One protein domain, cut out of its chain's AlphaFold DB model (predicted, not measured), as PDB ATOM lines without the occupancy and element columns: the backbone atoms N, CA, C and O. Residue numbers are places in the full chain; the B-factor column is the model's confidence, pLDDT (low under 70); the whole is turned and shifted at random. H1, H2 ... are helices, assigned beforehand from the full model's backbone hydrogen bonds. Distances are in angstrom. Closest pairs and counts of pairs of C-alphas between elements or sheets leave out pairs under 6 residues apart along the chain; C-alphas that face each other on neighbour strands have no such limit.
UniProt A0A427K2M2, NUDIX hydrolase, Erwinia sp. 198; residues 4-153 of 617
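AT A GLANCE: This is residues 4 to 153 of the 617 residues of the protein "NUDIX hydrolase" of Erwinia sp. 198 (UniProt A0A427K2M2). Three long helices, H1, H2 and H3, fold back and forth as a zigzag, and the later half of H3 runs into a small helical head. There H4 folds back beside H3, H6 crosses both, and H7 packs on H6 with short H5 beside it; residues 4 to 18 of H1 stick out at the other end. The printed part has 150 residues, seven helices named H1 to H7 in chain order and no named strand: all helix. It is loose, with a radius of gyration of the C-alphas of 18.2 A, and spans 57 by 37 by 25 A.

IN THESE COORDINATES: Find C-alpha 4 at (49.863, -28.013, -15.512); from there H1 runs 31.3 A to residue 25. H2, residues 28 to 47, covers 29.2 A. H3, residues 52 to 79, covers 40.8 A, and H4, residues 82 to 97, covers 22.0 A. Then come H5, residues 104 to 108, H6, residues 112 to 121, and H7, residues 137 to 147, ending at C-alpha 147 (18.837, 9.183, -24.530).

HOW THE PARTS SIT: H1 and H2, a hairpin, only just touch, with 3 pairs of C-alphas within 8 A; the closest are Arg 23 and Phe 31, 5.7 A. H2 and H3 form a hairpin at a steep tilt of 42 degrees, closest at C-alphas 41 and 56, 4.9 A. H3 and H4, also a hairpin, stand at 4 degrees, a shallow tilt, closest at C-alphas 76 and 85, 6.1 A. H6 is about perpendicular to H4, at 80 degrees; their closest C-alphas, 90 and 121, are 4.4 A apart. H6 touches H3 too, closest at C-alphas 66 and 114, 6.5 A. H7 touches H6 at a steep tilt of 60 degrees, closest at C-alphas 116 and 147, 4.6 A. H5 touches H7, closest at C-alphas 107 and 143, 6.7 A. In each of the seven helices every O i to N i+4 pair is within hydrogen-bond range.

THE WHOLE: The C-alphas farthest apart, Ser 4 and Lys 80, are 59.2 A apart. The printed part has no cut; the link from H6 to H7, residues 122 to 136, is long. Look at residues 4 to 56 for pLDDT under 70.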
ATOM      1  N   SER A   4      51.108 -28.790 -15.568       46.97
ATOM      2  CA  SER A   4      49.863 -28.013 -15.512       46.97
ATOM      3  C   SER A   4      49.542 -27.530 -14.096       46.97
ATOM      4  O   SER A   4      49.212 -26.357 -13.950       46.97
ATOM      5  N   THR A   5      49.734 -28.343 -13.042       44.84
ATOM      6  CA  THR A   5      49.520 -27.874 -11.656       44.84
ATOM      7  C   THR A   5      50.466 -26.727 -11.295       44.84
ATOM      8  O   THR A   5      50.032 -25.744 -10.700       44.84
ATOM      9  N   ARG A   6      51.753 -26.811 -11.682       44.28
ATOM     10  CA  ARG A   6      52.716 -25.716 -11.457       44.28
ATOM     11  C   ARG A   6      52.311 -24.439 -12.196       44.28
ATOM     12  O   ARG A   6      52.302 -23.381 -11.577       44.28
ATOM     13  N   ARG A   7      51.921 -24.526 -13.476       43.72
ATOM     14  CA  ARG A   7      51.424 -23.361 -14.234       43.72
ATOM     15  C   ARG A   7      50.180 -22.747 -13.583       43.72
ATOM     16  O   ARG A   7      50.143 -21.537 -13.414       43.72
ATOM     17  N   TYR A   8      49.219 -23.564 -13.149       47.72
ATOM     18  CA  TYR A   8      47.983 -23.090 -12.513       47.72
ATOM     19  C   TYR A   8      48.253 -22.342 -11.195       47.72
ATOM     20  O   TYR A   8      47.740 -21.244 -10.992       47.72
ATOM     21  N   VAL A   9      49.129 -22.883 -10.338       52.41
ATOM     22  CA  VAL A   9      49.552 -22.224  -9.089       52.41
ATOM     23  C   VAL A   9      50.304 -20.918  -9.369       52.41
ATOM     24  O   VAL A   9      50.014 -19.911  -8.730       52.41
ATOM     25  N   ILE A  10      51.204 -20.888 -10.358       51.44
ATOM     26  CA  ILE A  10      51.909 -19.658 -10.762       51.44
ATOM     27  C   ILE A  10      50.921 -18.602 -11.288       51.44
ATOM     28  O   ILE A  10      51.035 -17.437 -10.919       51.44
ATOM     29  N   SER A  11      49.918 -18.987 -12.085       48.09
ATOM     30  CA  SER A  11      48.872 -18.068 -12.555       48.09
ATOM     31  C   SER A  11      48.002 -17.519 -11.419       48.09
ATOM     32  O   SER A  11      47.670 -16.336 -11.444       48.09
ATOM     33  N   ILE A  12      47.671 -18.329 -10.407       53.44
ATOM     34  CA  ILE A  12      46.949 -17.862  -9.211       53.44
ATOM     35  C   ILE A  12      47.817 -16.894  -8.398       53.44
ATOM     36  O   ILE A  12      47.337 -15.829  -8.022       53.44
ATOM     37  N   ILE A  13      49.095 -17.209  -8.172       50.69
ATOM     38  CA  ILE A  13      50.027 -16.325  -7.453       50.69
ATOM     39  C   ILE A  13      50.200 -14.996  -8.204       50.69
ATOM     40  O   ILE A  13      50.114 -13.936  -7.589       50.69
ATOM     41  N   ALA A  14      50.358 -15.026  -9.531       49.88
ATOM     42  CA  ALA A  14      50.424 -13.820 -10.354       49.88
ATOM     43  C   ALA A  14      49.131 -12.990 -10.270       49.88
ATOM     44  O   ALA A  14      49.200 -11.774 -10.107       49.88
ATOM     45  N   LEU A  15      47.955 -13.630 -10.309       52.03
ATOM     46  CA  LEU A  15      46.666 -12.954 -10.138       52.03
ATOM     47  C   LEU A  15      46.550 -12.306  -8.749       52.03
ATOM     48  O   LEU A  15      46.147 -11.151  -8.653       52.03
ATOM     49  N   VAL A  16      46.949 -13.009  -7.684       56.31
ATOM     50  CA  VAL A  16      46.952 -12.488  -6.306       56.31
ATOM     51  C   VAL A  16      47.917 -11.308  -6.159       56.31
ATOM     52  O   VAL A  16      47.543 -10.302  -5.565       56.31
ATOM     53  N   ILE A  17      49.114 -11.369  -6.749       53.56
ATOM     54  CA  ILE A  17      50.074 -10.254  -6.748       53.56
ATOM     55  C   ILE A  17      49.513  -9.050  -7.518       53.56
ATOM     56  O   ILE A  17      49.561  -7.934  -7.006       53.56
ATOM     57  N   ILE A  18      48.914  -9.253  -8.697       54.03
ATOM     58  CA  ILE A  18      48.251  -8.183  -9.463       54.03
ATOM     59  C   ILE A  18      47.122  -7.548  -8.640       54.03
ATOM     60  O   ILE A  18      47.038  -6.324  -8.562       54.03
ATOM     61  N   VAL A  19      46.293  -8.355  -7.971       53.72
ATOM     62  CA  VAL A  19      45.210  -7.889  -7.089       53.72
ATOM     63  C   VAL A  19      45.758  -7.102  -5.888       53.72
ATOM     64  O   VAL A  19      45.227  -6.040  -5.571       53.72
ATOM     65  N   LEU A  20      46.842  -7.553  -5.250       51.09
ATOM     66  CA  LEU A  20      47.481  -6.841  -4.135       51.09
ATOM     67  C   LEU A  20      48.100  -5.505  -4.578       51.09
ATOM     68  O   LEU A  20      47.885  -4.489  -3.917       51.09
ATOM     69  N   VAL A  21      48.789  -5.471  -5.722       54.09
ATOM     70  CA  VAL A  21      49.355  -4.237  -6.297       54.09
ATOM     71  C   VAL A  21      48.245  -3.258  -6.694       54.09
ATOM     72  O   VAL A  21      48.307  -2.081  -6.340       54.09
ATOM     73  N   PHE A  22      47.177  -3.724  -7.353       50.28
ATOM     74  CA  PHE A  22      46.031  -2.874  -7.699       50.28
ATOM     75  C   PHE A  22      45.309  -2.336  -6.454       50.28
ATOM     76  O   PHE A  22      44.880  -1.183  -6.465       50.28
ATOM     77  N   ARG A  23      45.219  -3.117  -5.366       49.00
ATOM     78  CA  ARG A  23      44.663  -2.667  -4.077       49.00
ATOM     79  C   ARG A  23      45.502  -1.569  -3.413       49.00
ATOM     80  O   ARG A  23      44.938  -0.752  -2.693       49.00
ATOM     81  N   TYR A  24      46.817  -1.550  -3.637       49.47
ATOM     82  CA  TYR A  24      47.724  -0.557  -3.049       49.47
ATOM     83  C   TYR A  24      47.826   0.741  -3.873       49.47
ATOM     84  O   TYR A  24      48.110   1.801  -3.322       49.47
ATOM     85  N   VAL A  25      47.590   0.668  -5.188       51.22
ATOM     86  CA  VAL A  25      47.754   1.797  -6.129       51.22
ATOM     87  C   VAL A  25      46.431   2.510  -6.459       51.22
ATOM     88  O   VAL A  25      46.441   3.681  -6.840       51.22
ATOM     89  N   LEU A  26      45.277   1.845  -6.320       45.09
ATOM     90  CA  LEU A  26      43.968   2.404  -6.679       45.09
ATOM     91  C   LEU A  26      43.089   2.690  -5.456       45.09
ATOM     92  O   LEU A  26      43.059   1.936  -4.487       45.09
ATOM     93  N   LYS A  27      42.280   3.756  -5.541       56.31
ATOM     94  CA  LYS A  27      41.196   4.009  -4.576       56.31
ATOM     95  C   LYS A  27      40.218   2.827  -4.587       56.31
ATOM     96  O   LYS A  27      39.934   2.299  -5.658       56.31
ATOM     97  N   ILE A  28      39.656   2.465  -3.428       51.53
ATOM     98  CA  ILE A  28      38.846   1.243  -3.212       51.53
ATOM     99  C   ILE A  28      37.828   0.963  -4.331       51.53
ATOM    100  O   ILE A  28      37.773  -0.157  -4.834       51.53
ATOM    101  N   ASN A  29      37.082   1.973  -4.787       47.25
ATOM    102  CA  ASN A  29      36.125   1.794  -5.883       47.25
ATOM    103  C   ASN A  29      36.818   1.362  -7.186       47.25
ATOM    104  O   ASN A  29      36.378   0.414  -7.822       47.25
ATOM    105  N   ASP A  30      37.923   2.004  -7.570       47.06
ATOM    106  CA  ASP A  30      38.670   1.668  -8.789       47.06
ATOM    107  C   ASP A  30      39.365   0.295  -8.706       47.06
ATOM    108  O   ASP A  30      39.535  -0.356  -9.736       47.06
ATOM    109  N   PHE A  31      39.669  -0.192  -7.498       52.75
ATOM    110  CA  PHE A  31      40.086  -1.578  -7.260       52.75
ATOM    111  C   PHE A  31      38.934  -2.582  -7.469       52.75
ATOM    112  O   PHE A  31      39.093  -3.546  -8.219       52.75
ATOM    113  N   ILE A  32      37.753  -2.338  -6.887       54.47
ATOM    114  CA  ILE A  32      36.559  -3.186  -7.084       54.47
ATOM    115  C   ILE A  32      36.155  -3.217  -8.569       54.47
ATOM    116  O   ILE A  32      35.878  -4.283  -9.118       54.47
ATOM    117  N   ASN A  33      36.199  -2.070  -9.252       53.16
ATOM    118  CA  ASN A  33      35.898  -1.965 -10.681       53.16
ATOM    119  C   ASN A  33      36.891  -2.760 -11.548       53.16
ATOM    120  O   ASN A  33      36.482  -3.372 -12.535       53.16
ATOM    121  N   ALA A  34      38.177  -2.801 -11.176       53.28
ATOM    122  CA  ALA A  34      39.160  -3.656 -11.840       53.28
ATOM    123  C   ALA A  34      38.853  -5.150 -11.622       53.28
ATOM    124  O   ALA A  34      38.975  -5.934 -12.559       53.28
ATOM    125  N   LEU A  35      38.391  -5.544 -10.430       57.66
ATOM    126  CA  LEU A  35      38.000  -6.927 -10.140       57.66
ATOM    127  C   LEU A  35      36.784  -7.371 -10.976       57.66
ATOM    128  O   LEU A  35      36.807  -8.451 -11.562       57.66
ATOM    129  N   VAL A  36      35.760  -6.518 -11.096       55.69
ATOM    130  CA  VAL A  36      34.569  -6.771 -11.933       55.69
ATOM    131  C   VAL A  36      34.928  -6.833 -13.423       55.69
ATOM    132  O   VAL A  36      34.466  -7.715 -14.144       55.69
ATOM    133  N   ALA A  37      35.792  -5.936 -13.905       49.94
ATOM    134  CA  ALA A  37      36.263  -5.993 -15.287       49.94
ATOM    135  C   ALA A  37      37.116  -7.249 -15.558       49.94
ATOM    136  O   ALA A  37      37.013  -7.819 -16.646       49.94
ATOM    137  N   LEU A  38      37.919  -7.714 -14.588       57.97
ATOM    138  CA  LEU A  38      38.678  -8.967 -14.690       57.97
ATOM    139  C   LEU A  38      37.754 -10.185 -14.790       57.97
ATOM    140  O   LEU A  38      37.986 -11.033 -15.648       57.97
ATOM    141  N   THR A  39      36.702 -10.281 -13.970       57.09
ATOM    142  CA  THR A  39      35.771 -11.423 -14.026       57.09
ATOM    143  C   THR A  39      34.963 -11.444 -15.324       57.09
ATOM    144  O   THR A  39      34.872 -12.496 -15.958       57.09
ATOM    145  N   ILE A  40      34.462 -10.292 -15.789       54.31
ATOM    146  CA  ILE A  40      33.758 -10.183 -17.081       54.31
ATOM    147  C   ILE A  40      34.701 -10.517 -18.249       54.31
ATOM    148  O   ILE A  40      34.334 -11.297 -19.129       54.31
ATOM    149  N   GLY A  41      35.928  -9.985 -18.249       50.84
ATOM    150  CA  GLY A  41      36.922 -10.251 -19.295       50.84
ATOM    151  C   GLY A  41      37.403 -11.704 -19.328       50.84
ATOM    152  O   GLY A  41      37.570 -12.276 -20.406       50.84
ATOM    153  N   ALA A  42      37.559 -12.338 -18.162       55.59
ATOM    154  CA  ALA A  42      37.891 -13.754 -18.057       55.59
ATOM    155  C   ALA A  42      36.764 -14.656 -18.583       55.59
ATOM    156  O   ALA A  42      37.060 -15.632 -19.270       55.59
ATOM    157  N   TYR A  43      35.501 -14.311 -18.301       53.28
ATOM    158  CA  TYR A  43      34.314 -15.032 -18.772       53.28
ATOM    159  C   TYR A  43      34.128 -14.891 -20.292       53.28
ATOM    160  O   TYR A  43      34.117 -15.892 -21.009       53.28
ATOM    161  N   PHE A  44      34.088 -13.663 -20.821       47.38
ATOM    162  CA  PHE A  44      33.925 -13.441 -22.264       47.38
ATOM    163  C   PHE A  44      35.104 -13.974 -23.083       47.38
ATOM    164  O   PHE A  44      34.885 -14.659 -24.076       47.38
ATOM    165  N   GLY A  45      36.351 -13.767 -22.647       51.22
ATOM    166  CA  GLY A  45      37.520 -14.329 -23.330       51.22
ATOM    167  C   GLY A  45      37.701 -15.844 -23.146       51.22
ATOM    168  O   GLY A  45      38.616 -16.420 -23.728       51.22
ATOM    169  N   PHE A  46      36.868 -16.513 -22.338       49.97
ATOM    170  CA  PHE A  46      36.743 -17.978 -22.340       49.97
ATOM    171  C   PHE A  46      35.720 -18.454 -23.386       49.97
ATOM    172  O   PHE A  46      35.917 -19.501 -23.991       49.97
ATOM    173  N   ILE A  47      34.669 -17.665 -23.639       49.12
ATOM    174  CA  ILE A  47      33.585 -17.989 -24.580       49.12
ATOM    175  C   ILE A  47      33.932 -17.609 -26.030       49.12
ATOM    176  O   ILE A  47      33.582 -18.338 -26.952       49.12
ATOM    177  N   THR A  48      34.611 -16.479 -26.263       49.56
ATOM    178  CA  THR A  48      34.763 -15.897 -27.614       49.56
ATOM    179  C   THR A  48      36.138 -16.089 -28.259       49.56
ATOM    180  O   THR A  48      36.374 -15.529 -29.327       49.56
ATOM    181  N   GLY A  49      37.079 -16.782 -27.607       52.62
ATOM    182  CA  GLY A  49      38.423 -17.063 -28.144       52.62
ATOM    183  C   GLY A  49      39.330 -15.846 -28.414       52.62
ATOM    184  O   GLY A  49      40.397 -16.003 -28.996       52.62
ATOM    185  N   ARG A  50      38.923 -14.635 -28.006       53.66
ATOM    186  CA  ARG A  50      39.696 -13.387 -28.160       53.66
ATOM    187  C   ARG A  50      40.632 -13.162 -26.971       53.66
ATOM    188  O   ARG A  50      40.415 -13.719 -25.895       53.66
ATOM    189  N   ASP A  51      41.633 -12.299 -27.146       59.81
ATOM    190  CA  ASP A  51      42.565 -11.953 -26.073       59.81
ATOM    191  C   ASP A  51      41.831 -11.328 -24.868       59.81
ATOM    192  O   ASP A  51      41.097 -10.339 -24.968       59.81
ATOM    193  N   LYS A  52      42.043 -11.935 -23.696       61.22
ATOM    194  CA  LYS A  52      41.433 -11.537 -22.420       61.22
ATOM    195  C   LYS A  52      41.877 -10.139 -21.980       61.22
ATOM    196  O   LYS A  52      41.118  -9.451 -21.297       61.22
ATOM    197  N   THR A  53      43.075  -9.708 -22.373       61.44
ATOM    198  CA  THR A  53      43.623  -8.387 -22.048       61.44
ATOM    199  C   THR A  53      42.901  -7.274 -22.806       61.44
ATOM    200  O   THR A  53      42.506  -6.284 -22.191       61.44
ATOM    201  N   GLU A  54      42.626  -7.444 -24.104       65.12
ATOM    202  CA  GLU A  54      41.911  -6.444 -24.909       65.12
ATOM    203  C   GLU A  54      40.485  -6.206 -24.403       65.12
ATOM    204  O   GLU A  54      40.061  -5.054 -24.256       65.12
ATOM    205  N   ILE A  55      39.765  -7.288 -24.085       67.44
ATOM    206  CA  ILE A  55      38.414  -7.237 -23.508       67.44
ATOM    207  C   ILE A  55      38.452  -6.508 -22.157       67.44
ATOM    208  O   ILE A  55      37.675  -5.575 -21.926       67.44
ATOM    209  N   PHE A  56      39.395  -6.868 -21.279       68.12
ATOM    210  CA  PHE A  56      39.584  -6.207 -19.986       68.12
ATOM    211  C   PHE A  56      39.858  -4.699 -20.127       68.12
ATOM    212  O   PHE A  56      39.221  -3.880 -19.450       68.12
ATOM    213  N   PHE A  57      40.756  -4.304 -21.035       74.06
ATOM    214  CA  PHE A  57      41.052  -2.895 -21.295       74.06
ATOM    215  C   PHE A  57      39.868  -2.151 -21.923       74.06
ATOM    216  O   PHE A  57      39.638  -0.990 -21.572       74.06
ATOM    217  N   TYR A  58      39.078  -2.792 -22.796       78.88
ATOM    218  CA  TYR A  58      37.843  -2.214 -23.334       78.88
ATOM    219  C   TYR A  58      36.866  -1.864 -22.205       78.88
ATOM    220  O   TYR A  58      36.561  -0.681 -22.025       78.88
ATOM    221  N   HIS A  59      36.452  -2.838 -21.384       79.69
ATOM    222  CA  HIS A  59      35.489  -2.590 -20.303       79.69
ATOM    223  C   HIS A  59      36.017  -1.580 -19.274       79.69
ATOM    224  O   HIS A  59      35.290  -0.668 -18.882       79.69
ATOM    225  N   THR A  60      37.300  -1.663 -18.905       78.69
ATOM    226  CA  THR A  60      37.934  -0.699 -17.987       78.69
ATOM    227  C   THR A  60      37.944   0.726 -18.558       78.69
ATOM    228  O   THR A  60      37.683   1.690 -17.834       78.69
ATOM    229  N   SER A  61      38.212   0.891 -19.860       86.81
ATOM    230  CA  SER A  61      38.183   2.205 -20.520       86.81
ATOM    231  C   SER A  61      36.764   2.778 -20.606       86.81
ATOM    232  O   SER A  61      36.558   3.956 -20.308       86.81
ATOM    233  N   ARG A  62      35.776   1.932 -20.920       90.19
ATOM    234  CA  ARG A  62      34.365   2.311 -21.027       90.19
ATOM    235  C   ARG A  62      33.754   2.677 -19.675       90.19
ATOM    236  O   ARG A  62      33.040   3.669 -19.569       90.19
ATOM    237  N   PHE A  63      34.107   1.951 -18.613       86.31
ATOM    238  CA  PHE A  63      33.697   2.302 -17.254       86.31
ATOM    239  C   PHE A  63      34.210   3.694 -16.847       86.31
ATOM    240  O   PHE A  63      33.451   4.517 -16.332       86.31
ATOM    241  N   ARG A  64      35.486   4.002 -17.131       89.69
ATOM    242  CA  ARG A  64      36.061   5.339 -16.885       89.69
ATOM    243  C   ARG A  64      35.346   6.429 -17.692       89.69
ATOM    244  O   ARG A  64      35.132   7.518 -17.163       89.69
ATOM    245  N   PHE A  65      34.944   6.135 -18.929       94.06
ATOM    246  CA  PHE A  65      34.150   7.035 -19.771       94.06
ATOM    247  C   PHE A  65      32.762   7.322 -19.160       94.06
ATOM    248  O   PHE A  65      32.461   8.487 -18.903       94.06
ATOM    249  N   ASN A  66      31.975   6.300 -18.797       92.62
ATOM    250  CA  ASN A  66      30.670   6.496 -18.140       92.62
ATOM    251  C   ASN A  66      30.788   7.223 -16.784       92.62
ATOM    252  O   ASN A  66      29.998   8.124 -16.501       92.62
ATOM    253  N   ARG A  67      31.816   6.918 -15.975       94.00
ATOM    254  CA  ARG A  67      32.091   7.643 -14.718       94.00
ATOM    255  C   ARG A  67      32.346   9.134 -14.955       94.00
ATOM    256  O   ARG A  67      31.904   9.962 -14.161       94.00
ATOM    257  N   ASN A  68      33.040   9.481 -16.039       96.75
ATOM    258  CA  ASN A  68      33.305  10.872 -16.392       96.75
ATOM    259  C   ASN A  68      32.049  11.577 -16.924       96.75
ATOM    260  O   ASN A  68      31.802  12.704 -16.507       96.75
ATOM    261  N   ILE A  69      31.215  10.917 -17.741       96.81
ATOM    262  CA  ILE A  69      29.901  11.454 -18.149       96.81
ATOM    263  C   ILE A  69      29.061  11.787 -16.909       96.81
ATOM    264  O   ILE A  69      28.618  12.922 -16.756       96.81
ATOM    265  N   LYS A  70      28.934  10.850 -15.959       95.62
ATOM    266  CA  LYS A  70      28.197  11.058 -14.697       95.62
ATOM    267  C   LYS A  70      28.754  12.192 -13.838       95.62
ATOM    268  O   LYS A  70      27.992  12.838 -13.124       95.62
ATOM    269  N   LYS A  71      30.062  12.467 -13.908       96.62
ATOM    270  CA  LYS A  71      30.652  13.650 -13.264       96.62
ATOM    271  C   LYS A  71      30.166  14.943 -13.931       96.62
ATOM    272  O   LYS A  71      29.798  15.868 -13.214       96.62
ATOM    273  N   GLN A  72      30.140  15.001 -15.264       97.50
ATOM    274  CA  GLN A  72      29.701  16.200 -15.984       97.50
ATOM    275  C   GLN A  72      28.183  16.410 -15.906       97.50
ATOM    276  O   GLN A  72      27.754  17.553 -15.807       97.50
ATOM    277  N   ILE A  73      27.381  15.341 -15.849       94.88
ATOM    278  CA  ILE A  73      25.942  15.431 -15.547       94.88
ATOM    279  C   ILE A  73      25.747  16.117 -14.187       94.88
ATOM    280  O   ILE A  73      25.095  17.151 -14.124       94.88
ATOM    281  N   LYS A  74      26.421  15.647 -13.128       94.56
ATOM    282  CA  LYS A  74      26.341  16.261 -11.787       94.56
ATOM    283  C   LYS A  74      26.881  17.691 -11.708       94.56
ATOM    284  O   LYS A  74      26.415  18.477 -10.886       94.56
ATOM    285  N   LYS A  75      27.856  18.034 -12.555       95.06
ATOM    286  CA  LYS A  75      28.336  19.411 -12.744       95.06
ATOM    287  C   LYS A  75      27.212  20.278 -13.326       95.06
ATOM    288  O   LYS A  75      26.825  21.260 -12.702       95.06
ATOM    289  N   TYR A  76      26.624  19.863 -14.452       92.38
ATOM    290  CA  TYR A  76      25.500  20.558 -15.085       92.38
ATOM    291  C   TYR A  76      24.273  20.666 -14.168       92.38
ATOM    292  O   TYR A  76      23.676  21.732 -14.072       92.38
ATOM    293  N   GLU A  77      23.908  19.604 -13.444       89.75
ATOM    294  CA  GLU A  77      22.760  19.606 -12.529       89.75
ATOM    295  C   GLU A  77      22.847  20.733 -11.489       89.75
ATOM    296  O   GLU A  77      21.816  21.343 -11.193       89.75
ATOM    297  N   LYS A  78      24.064  21.028 -11.006       89.69
ATOM    298  CA  LYS A  78      24.383  22.097 -10.049       89.69
ATOM    299  C   LYS A  78      24.575  23.471 -10.704       89.69
ATOM    300  O   LYS A  78      24.117  24.466 -10.156       89.69
ATOM    301  N   GLU A  79      25.306  23.540 -11.816       90.25
ATOM    302  CA  GLU A  79      25.804  24.798 -12.400       90.25
ATOM    303  C   GLU A  79      24.902  25.353 -13.517       90.25
ATOM    304  O   GLU A  79      24.988  26.532 -13.838       90.25
ATOM    305  N   LYS A  80      24.045  24.511 -14.115       87.19
ATOM    306  CA  LYS A  80      23.148  24.788 -15.259       87.19
ATOM    307  C   LYS A  80      23.815  25.357 -16.527       87.19
ATOM    308  O   LYS A  80      23.124  25.651 -17.501       87.19
ATOM    309  N   ASP A  81      25.144  25.425 -16.567       90.38
ATOM    310  CA  ASP A  81      25.934  25.778 -17.749       90.38
ATOM    311  C   ASP A  81      25.867  24.677 -18.826       90.38
ATOM    312  O   ASP A  81      26.643  23.714 -18.831       90.38
ATOM    313  N   PHE A  82      24.925  24.826 -19.758       90.00
ATOM    314  CA  PHE A  82      24.761  23.922 -20.897       90.00
ATOM    315  C   PHE A  82      25.922  24.006 -21.907       90.00
ATOM    316  O   PHE A  82      26.252  23.001 -22.544       90.00
ATOM    317  N   LEU A  83      26.584  25.161 -22.034       92.19
ATOM    318  CA  LEU A  83      27.670  25.367 -22.997       92.19
ATOM    319  C   LEU A  83      28.952  24.668 -22.530       92.19
ATOM    320  O   LEU A  83      29.534  23.873 -23.271       92.19
ATOM    321  N   GLY A  84      29.364  24.891 -21.282       95.38
ATOM    322  CA  GLY A  84      30.483  24.176 -20.676       95.38
ATOM    323  C   GLY A  84      30.216  22.679 -20.557       95.38
ATOM    324  O   GLY A  84      31.122  21.896 -20.829       95.38
ATOM    325  N   PHE A  85      28.983  22.258 -20.244       95.19
ATOM    326  CA  PHE A  85      28.596  20.842 -20.278       95.19
ATOM    327  C   PHE A  85      28.751  20.229 -21.678       95.19
ATOM    328  O   PHE A  85      29.363  19.169 -21.819       95.19
ATOM    329  N   THR A  86      28.275  20.916 -22.719       94.81
ATOM    330  CA  THR A  86      28.400  20.478 -24.118       94.81
ATOM    331  C   THR A  86      29.863  20.340 -24.543       94.81
ATOM    332  O   THR A  86      30.251  19.310 -25.099       94.81
ATOM    333  N   ASN A  87      30.702  21.324 -24.211       96.56
ATOM    334  CA  ASN A  87      32.138  21.303 -24.499       96.56
ATOM    335  C   ASN A  87      32.872  20.177 -23.744       96.56
ATOM    336  O   ASN A  87      33.677  19.450 -24.334       96.56
ATOM    337  N   ASP A  88      32.558  19.978 -22.460       97.62
ATOM    338  CA  ASP A  88      33.101  18.891 -21.639       97.62
ATOM    339  C   ASP A  88      32.725  17.504 -22.200       97.62
ATOM    340  O   ASP A  88      33.578  16.615 -22.298       97.62
ATOM    341  N   ILE A  89      31.464  17.313 -22.610       97.69
ATOM    342  CA  ILE A  89      30.961  16.058 -23.189       97.69
ATOM    343  C   ILE A  89      31.581  15.780 -24.564       97.69
ATOM    344  O   ILE A  89      32.100  14.681 -24.774       97.69
ATOM    345  N   LYS A  90      31.627  16.770 -25.471       97.31
ATOM    346  CA  LYS A  90      32.342  16.667 -26.759       97.31
ATOM    347  C   LYS A  90      33.796  16.243 -26.549       97.31
ATOM    348  O   LYS A  90      34.255  15.272 -27.155       97.31
ATOM    349  N   SER A  91      34.500  16.890 -25.616       97.62
ATOM    350  CA  SER A  91      35.888  16.560 -25.270       97.62
ATOM    351  C   SER A  91      36.049  15.117 -24.768       97.62
ATOM    352  O   SER A  91      36.994  14.427 -25.163       97.62
ATOM    353  N   LEU A  92      35.134  14.632 -23.919       97.69
ATOM    354  CA  LEU A  92      35.144  13.257 -23.405       97.69
ATOM    355  C   LEU A  92      34.891  12.219 -24.506       97.69
ATOM    356  O   LEU A  92      35.657  11.257 -24.610       97.69
ATOM    357  N   CYS A  93      33.864  12.415 -25.335       97.75
ATOM    358  CA  CYS A  93      33.535  11.517 -26.443       97.75
ATOM    359  C   CYS A  93      34.683  11.445 -27.459       97.75
ATOM    360  O   CYS A  93      35.130  10.348 -27.793       97.75
ATOM    361  N   LYS A  94      35.250  12.593 -27.857       97.44
ATOM    362  CA  LYS A  94      36.385  12.675 -28.793       97.44
ATOM    363  C   LYS A  94      37.619  11.922 -28.281       97.44
ATOM    364  O   LYS A  94      38.204  11.115 -29.000       97.44
ATOM    365  N   LYS A  95      37.963  12.090 -26.995       96.50
ATOM    366  CA  LYS A  95      39.075  11.373 -26.332       96.50
ATOM    367  C   LYS A  95      38.864   9.856 -26.229       96.50
ATOM    368  O   LYS A  95      39.854   9.123 -26.163       96.50
ATOM    369  N   TYR A  96      37.615   9.388 -26.191       96.31
ATOM    370  CA  TYR A  96      37.271   7.968 -26.106       96.31
ATOM    371  C   TYR A  96      37.188   7.311 -27.494       96.31
ATOM    372  O   TYR A  96      37.936   6.372 -27.779       96.31
ATOM    373  N   PHE A  97      36.337   7.822 -28.388       96.75
ATOM    374  CA  PHE A  97      36.063   7.181 -29.675       96.75
ATOM    375  C   PHE A  97      37.232   7.270 -30.663       96.75
ATOM    376  O   PHE A  97      37.448   6.304 -31.392       96.75
ATOM    377  N   ASN A  98      38.102   8.288 -30.600       95.06
ATOM    378  CA  ASN A  98      39.348   8.288 -31.392       95.06
ATOM    379  C   ASN A  98      40.274   7.094 -31.080       95.06
ATOM    380  O   ASN A  98      41.142   6.772 -31.884       95.06
ATOM    381  N   LYS A  99      40.090   6.411 -29.939       92.12
ATOM    382  CA  LYS A  99      40.862   5.216 -29.547       92.12
ATOM    383  C   LYS A  99      40.107   3.891 -29.696       92.12
ATOM    384  O   LYS A  99      40.705   2.843 -29.454       92.12
ATOM    385  N   LYS A 100      38.804   3.916 -30.004       87.00
ATOM    386  CA  LYS A 100      37.932   2.721 -29.988       87.00
ATOM    387  C   LYS A 100      36.938   2.599 -31.146       87.00
ATOM    388  O   LYS A 100      36.453   1.494 -31.358       87.00
ATOM    389  N   CYS A 101      36.708   3.672 -31.904       93.56
ATOM    390  CA  CYS A 101      35.632   3.837 -32.885       93.56
ATOM    391  C   CYS A 101      34.218   3.767 -32.264       93.56
ATOM    392  O   CYS A 101      33.984   3.050 -31.291       93.56
ATOM    393  N   LEU A 102      33.264   4.529 -32.807       96.50
ATOM    394  CA  LEU A 102      31.839   4.342 -32.524       96.50
ATOM    395  C   LEU A 102      31.270   3.308 -33.504       96.50
ATOM    396  O   LEU A 102      31.280   3.534 -34.714       96.50
ATOM    397  N   ASP A 103      30.758   2.190 -32.989       95.06
ATOM    398  CA  ASP A 103      30.244   1.077 -33.788       95.06
ATOM    399  C   ASP A 103      28.871   0.566 -33.304       95.06
ATOM    400  O   ASP A 103      28.335   0.995 -32.275       95.06
ATOM    401  N   ARG A 104      28.284  -0.375 -34.060       93.75
ATOM    402  CA  ARG A 104      26.977  -0.967 -33.724       93.75
ATOM    403  C   ARG A 104      26.997  -1.685 -32.369       93.75
ATOM    404  O   ARG A 104      25.995  -1.637 -31.660       93.75
ATOM    405  N   ASN A 105      28.112  -2.317 -31.991       89.94
ATOM    406  CA  ASN A 105      28.227  -3.068 -30.738       89.94
ATOM    407  C   ASN A 105      28.211  -2.138 -29.515       89.94
ATOM    408  O   ASN A 105      27.524  -2.420 -28.527       89.94
ATOM    409  N   PHE A 106      28.910  -1.000 -29.592       93.50
ATOM    410  CA  PHE A 106      28.849   0.050 -28.581       93.50
ATOM    411  C   PHE A 106      27.419   0.577 -28.439       93.50
ATOM    412  O   PHE A 106      26.894   0.584 -27.329       93.50
ATOM    413  N   ILE A 107      26.757   0.951 -29.541       94.12
ATOM    414  CA  ILE A 107      25.394   1.518 -29.520       94.12
ATOM    415  C   ILE A 107      24.376   0.514 -28.964       94.12
ATOM    416  O   ILE A 107      23.622   0.845 -28.045       94.12
ATOM    417  N   ALA A 108      24.390  -0.734 -29.443       89.94
ATOM    418  CA  ALA A 108      23.493  -1.791 -28.971       89.94
ATOM    419  C   ALA A 108      23.602  -1.993 -27.450       89.94
ATOM    420  O   ALA A 108      22.587  -2.033 -26.754       89.94
ATOM    421  N   SER A 109      24.829  -1.996 -26.922       89.44
ATOM    422  CA  SER A 109      25.110  -2.139 -25.488       89.44
ATOM    423  C   SER A 109      25.170  -0.816 -24.703       89.44
ATOM    424  O   SER A 109      25.497  -0.849 -23.518       89.44
ATOM    425  N   SER A 110      24.902   0.346 -25.314       93.81
ATOM    426  CA  SER A 110      24.963   1.659 -24.639       93.81
ATOM    427  C   SER A 110      23.867   1.819 -23.592       93.81
ATOM    428  O   SER A 110      22.726   1.416 -23.836       93.81
ATOM    429  N   ASN A 111      24.210   2.448 -22.466       93.25
ATOM    430  CA  ASN A 111      23.239   2.942 -21.489       93.25
ATOM    431  C   ASN A 111      22.780   4.378 -21.808       93.25
ATOM    432  O   ASN A 111      23.271   5.020 -22.736       93.25
ATOM    433  N   GLU A 112      21.817   4.872 -21.038       94.19
ATOM    434  CA  GLU A 112      21.132   6.143 -21.296       94.19
ATOM    435  C   GLU A 112      22.063   7.358 -21.160       94.19
ATOM    436  O   GLU A 112      21.973   8.272 -21.976       94.19
ATOM    437  N   ASP A 113      23.025   7.338 -20.225       94.94
ATOM    438  CA  ASP A 113      24.038   8.399 -20.082       94.94
ATOM    439  C   ASP A 113      25.021   8.412 -21.265       94.94
ATOM    440  O   ASP A 113      25.433   9.470 -21.737       94.94
ATOM    441  N   GLU A 114      25.418   7.231 -21.752       96.50
ATOM    442  CA  GLU A 114      26.274   7.100 -22.939       96.50
ATOM    443  C   GLU A 114      25.545   7.595 -24.194       96.50
ATOM    444  O   GLU A 114      26.144   8.269 -25.032       96.50
ATOM    445  N   CYS A 115      24.241   7.328 -24.302       96.38
ATOM    446  CA  CYS A 115      23.414   7.835 -25.390       96.38
ATOM    447  C   CYS A 115      23.144   9.344 -25.282       96.38
ATOM    448  O   CYS A 115      23.229  10.024 -26.300       96.38
ATOM    449  N   LEU A 116      22.915   9.890 -24.083       95.50
ATOM    450  CA  LEU A 116      22.879  11.337 -23.818       95.50
ATOM    451  C   LEU A 116      24.183  11.994 -24.290       95.50
ATOM    452  O   LEU A 116      24.157  12.952 -25.064       95.50
ATOM    453  N   ALA A 117      25.332  11.447 -23.883       96.94
ATOM    454  CA  ALA A 117      26.639  11.978 -24.255       96.94
ATOM    455  C   ALA A 117      26.887  11.928 -25.774       96.94
ATOM    456  O   ALA A 117      27.469  12.861 -26.329       96.94
ATOM    457  N   LEU A 118      26.407  10.887 -26.463       96.38
ATOM    458  CA  LEU A 118      26.423  10.810 -27.928       96.38
ATOM    459  C   LEU A 118      25.482  11.838 -28.578       96.38
ATOM    460  O   LEU A 118      25.911  12.531 -29.498       96.38
ATOM    461  N   MET A 119      24.251  12.007 -28.079       94.25
ATOM    462  CA  MET A 119      23.307  13.020 -28.579       94.25
ATOM    463  C   MET A 119      23.838  14.453 -28.445       94.25
ATOM    464  O   MET A 119      23.416  15.321 -29.207       94.25
ATOM    465  N   ILE A 120      24.766  14.717 -27.524       94.06
ATOM    466  CA  ILE A 120      25.451  16.012 -27.393       94.06
ATOM    467  C   ILE A 120      26.718  16.075 -28.261       94.06
ATOM    468  O   ILE A 120      26.950  17.065 -28.953       94.06
ATOM    469  N   ALA A 121      27.534  15.019 -28.273       95.69
ATOM    470  CA  ALA A 121      28.835  15.037 -28.940       95.69
ATOM    471  C   ALA A 121      28.798  14.899 -30.474       95.69
ATOM    472  O   ALA A 121      29.798  15.209 -31.115       95.69
ATOM    473  N   LEU A 122      27.688  14.441 -31.063       94.31
ATOM    474  CA  LEU A 122      27.516  14.324 -32.521       94.31
ATOM    475  C   LEU A 122      26.932  15.603 -33.175       94.31
ATOM    476  O   LEU A 122      26.711  15.613 -34.381       94.31
ATOM    477  N   GLN A 123      26.668  16.670 -32.411       90.88
ATOM    478  CA  GLN A 123      26.097  17.926 -32.925       90.88
ATOM    479  C   GLN A 123      27.150  18.828 -33.575       90.88
ATOM    480  O   GLN A 123      28.212  19.034 -32.986       90.88
ATOM    481  N   MET A 124      26.832  19.448 -34.717       89.56
ATOM    482  CA  MET A 124      27.664  20.470 -35.389       89.56
ATOM    483  C   MET A 124      29.125  20.058 -35.673       89.56
ATOM    484  O   MET A 124      30.008  20.906 -35.780       89.56
ATOM    485  N   GLU A 125      29.405  18.760 -35.778       90.19
ATOM    486  CA  GLU A 125      30.701  18.217 -36.186       90.19
ATOM    487  C   GLU A 125      30.457  17.098 -37.213       90.19
ATOM    488  O   GLU A 125      29.949  16.041 -36.845       90.19
ATOM    489  N   LYS A 126      30.827  17.299 -38.492       90.19
ATOM    490  CA  LYS A 126      30.675  16.282 -39.562       90.19
ATOM    491  C   LYS A 126      31.504  15.025 -39.253       90.19
ATOM    492  O   LYS A 126      31.049  13.906 -39.485       90.19
ATOM    493  N   GLU A 127      32.682  15.224 -38.654       92.44
ATOM    494  CA  GLU A 127      33.609  14.185 -38.184       92.44
ATOM    495  C   GLU A 127      34.094  14.485 -36.741       92.44
ATOM    496  O   GLU A 127      35.203  14.988 -36.529       92.44
ATOM    497  N   PRO A 128      33.275  14.216 -35.704       93.31
ATOM    498  CA  PRO A 128      33.613  14.555 -34.320       93.31
ATOM    499  C   PRO A 128      34.694  13.634 -33.755       93.31
ATOM    500  O   PRO A 128      35.484  14.034 -32.902       93.31
ATOM    501  N   PHE A 129      34.709  12.384 -34.211       96.44
ATOM    502  CA  PHE A 129      35.624  11.317 -33.826       96.44
ATOM    503  C   PHE A 129      35.469  10.130 -34.785       96.44
ATOM    504  O   PHE A 129      34.559  10.111 -35.613       96.44
ATOM    505  N   ASN A 130      36.320   9.112 -34.642       96.44
ATOM    506  CA  ASN A 130      36.254   7.890 -35.452       96.44
ATOM    507  C   ASN A 130      34.872   7.209 -35.350       96.44
ATOM    508  O   ASN A 130      34.484   6.722 -34.284       96.44
ATOM    509  N   ILE A 131      34.155   7.150 -36.473       95.88
ATOM    510  CA  ILE A 131      32.810   6.576 -36.627       95.88
ATOM    511  C   ILE A 131      32.869   5.426 -37.637       95.88
ATOM    512  O   ILE A 131      33.487   5.539 -38.695       95.88
ATOM    513  N   SER A 132      32.218   4.304 -37.326       95.00
ATOM    514  CA  SER A 132      32.174   3.144 -38.215       95.00
ATOM    515  C   SER A 132      31.290   3.405 -39.438       95.00
ATOM    516  O   SER A 132      30.122   3.773 -39.305       95.00
ATOM    517  N   LYS A 133      31.808   3.103 -40.639       90.88
ATOM    518  CA  LYS A 133      31.084   3.238 -41.920       90.88
ATOM    519  C   LYS A 133      29.805   2.386 -42.020       90.88
ATOM    520  O   LYS A 133      29.029   2.578 -42.946       90.88
ATOM    521  N   ASN A 134      29.576   1.449 -41.094       90.62
ATOM    522  CA  ASN A 134      28.362   0.626 -41.048       90.62
ATOM    523  C   ASN A 134      27.221   1.215 -40.193       90.62
ATOM    524  O   ASN A 134      26.207   0.536 -40.003       90.62
ATOM    525  N   LEU A 135      27.359   2.429 -39.653       93.75
ATOM    526  CA  LEU A 135      26.272   3.123 -38.957       93.75
ATOM    527  C   LEU A 135      25.332   3.831 -39.940       93.75
ATOM    528  O   LEU A 135      25.756   4.326 -40.979       93.75
ATOM    529  N   GLY A 136      24.050   3.906 -39.581       90.81
ATOM    530  CA  GLY A 136      23.018   4.617 -40.342       90.81
ATOM    531  C   GLY A 136      21.908   5.154 -39.437       90.81
ATOM    532  O   GLY A 136      21.978   5.006 -38.214       90.81
ATOM    533  N   ALA A 137      20.857   5.719 -40.036       88.56
ATOM    534  CA  ALA A 137      19.766   6.397 -39.324       88.56
ATOM    535  C   ALA A 137      19.079   5.544 -38.237       88.56
ATOM    536  O   ALA A 137      18.632   6.070 -37.223       88.56
ATOM    537  N   GLU A 138      19.027   4.217 -38.398       89.50
ATOM    538  CA  GLU A 138      18.544   3.289 -37.364       89.50
ATOM    539  C   GLU A 138      19.445   3.285 -36.114       89.50
ATOM    540  O   GLU A 138      18.960   3.305 -34.983       89.50
ATOM    541  N   SER A 139      20.768   3.320 -36.305       93.25
ATOM    542  CA  SER A 139      21.741   3.394 -35.213       93.25
ATOM    543  C   SER A 139      21.605   4.712 -34.448       93.25
ATOM    544  O   SER A 139      21.644   4.712 -33.220       93.25
ATOM    545  N   PHE A 140      21.368   5.822 -35.155       92.50
ATOM    546  CA  PHE A 140      21.073   7.108 -34.523       92.50
ATOM    547  C   PHE A 140      19.713   7.117 -33.807       92.50
ATOM    548  O   PHE A 140      19.631   7.580 -32.672       92.50
ATOM    549  N   ARG A 141      18.668   6.516 -34.395       89.81
ATOM    550  CA  ARG A 141      17.358   6.334 -33.744       89.81
ATOM    551  C   ARG A 141      17.483   5.571 -32.420       89.81
ATOM    552  O   ARG A 141      16.858   5.970 -31.443       89.81
ATOM    553  N   ASN A 142      18.323   4.535 -32.364       90.69
ATOM    554  CA  ASN A 142      18.604   3.783 -31.136       90.69
ATOM    555  C   ASN A 142      19.256   4.670 -30.054       90.69
ATOM    556  O   ASN A 142      18.804   4.668 -28.910       90.69
ATOM    557  N   ILE A 143      20.255   5.487 -30.427       93.94
ATOM    558  CA  ILE A 143      20.869   6.480 -29.526       93.94
ATOM    559  C   ILE A 143      19.805   7.467 -29.019       93.94
ATOM    560  O   ILE A 143      19.677   7.655 -27.812       93.94
ATOM    561  N   ALA A 144      19.007   8.059 -29.911       91.81
ATOM    562  CA  ALA A 144      17.994   9.052 -29.562       91.81
ATOM    563  C   ALA A 144      16.905   8.491 -28.625       91.81
ATOM    564  O   ALA A 144      16.573   9.129 -27.626       91.81
ATOM    565  N   GLN A 145      16.395   7.285 -28.899       90.06
ATOM    566  CA  GLN A 145      15.394   6.609 -28.063       90.06
ATOM    567  C   GLN A 145      15.942   6.223 -26.681       90.06
ATOM    568  O   GLN A 145      15.215   6.307 -25.694       90.06
ATOM    569  N   LYS A 146      17.217   5.820 -26.580       91.75
ATOM    570  CA  LYS A 146      17.870   5.546 -25.290       91.75
ATOM    571  C   LYS A 146      18.165   6.822 -24.504       91.75
ATOM    572  O   LYS A 146      17.942   6.845 -23.301       91.75
ATOM    573  N   ALA A 147      18.623   7.885 -25.167       92.88
ATOM    574  CA  ALA A 147      18.837   9.183 -24.530       92.88
ATOM    575  C   ALA A 147      17.523   9.747 -23.963       92.88
ATOM    576  O   ALA A 147      17.494  10.195 -22.823       92.88
ATOM    577  N   ALA A 148      16.419   9.639 -24.712       91.00
ATOM    578  CA  ALA A 148      15.088  10.096 -24.303       91.00
ATOM    579  C   ALA A 148      14.555   9.462 -22.998       91.00
ATOM    580  O   ALA A 148      13.693  10.056 -22.352       91.00
ATOM    581  N   LYS A 149      15.070   8.299 -22.577       88.75
ATOM    582  CA  LYS A 149      14.711   7.666 -21.295       88.75
ATOM    583  C   LYS A 149      15.379   8.313 -20.080       88.75
ATOM    584  O   LYS A 149      14.786   8.326 -19.004       88.75
ATOM    585  N   SER A 150      16.531   8.957 -20.263       88.75
ATOM    586  CA  SER A 150      17.193   9.712 -19.201       88.75
ATOM    587  C   SER A 150      16.415  10.996 -18.893       88.75
ATOM    588  O   SER A 150      16.324  11.878 -19.752       88.75
ATOM    589  N   LYS A 151      15.886  11.143 -17.665       87.38
ATOM    590  CA  LYS A 151      15.158  12.364 -17.260       87.38
ATOM    591  C   LYS A 151      16.002  13.619 -17.481       87.38
ATOM    592  O   LYS A 151      15.510  14.580 -18.054       87.38
ATOM    593  N   ILE A 152      17.291  13.593 -17.132       88.56
ATOM    594  CA  ILE A 152      18.164  14.762 -17.303       88.56
ATOM    595  C   ILE A 152      18.385  15.128 -18.784       88.56
ATOM    596  O   ILE A 152      18.489  16.308 -19.095       88.56
ATOM    597  N   TYR A 153      18.359  14.171 -19.725       90.75
ATOM    598  CA  TYR A 153      18.326  14.508 -21.159       90.75
ATOM    599  C   TYR A 153      16.991  15.138 -21.576       90.75
ATOM    600  O   TYR A 153      16.993  16.068 -22.385       90.75
TER     601      TYR A 153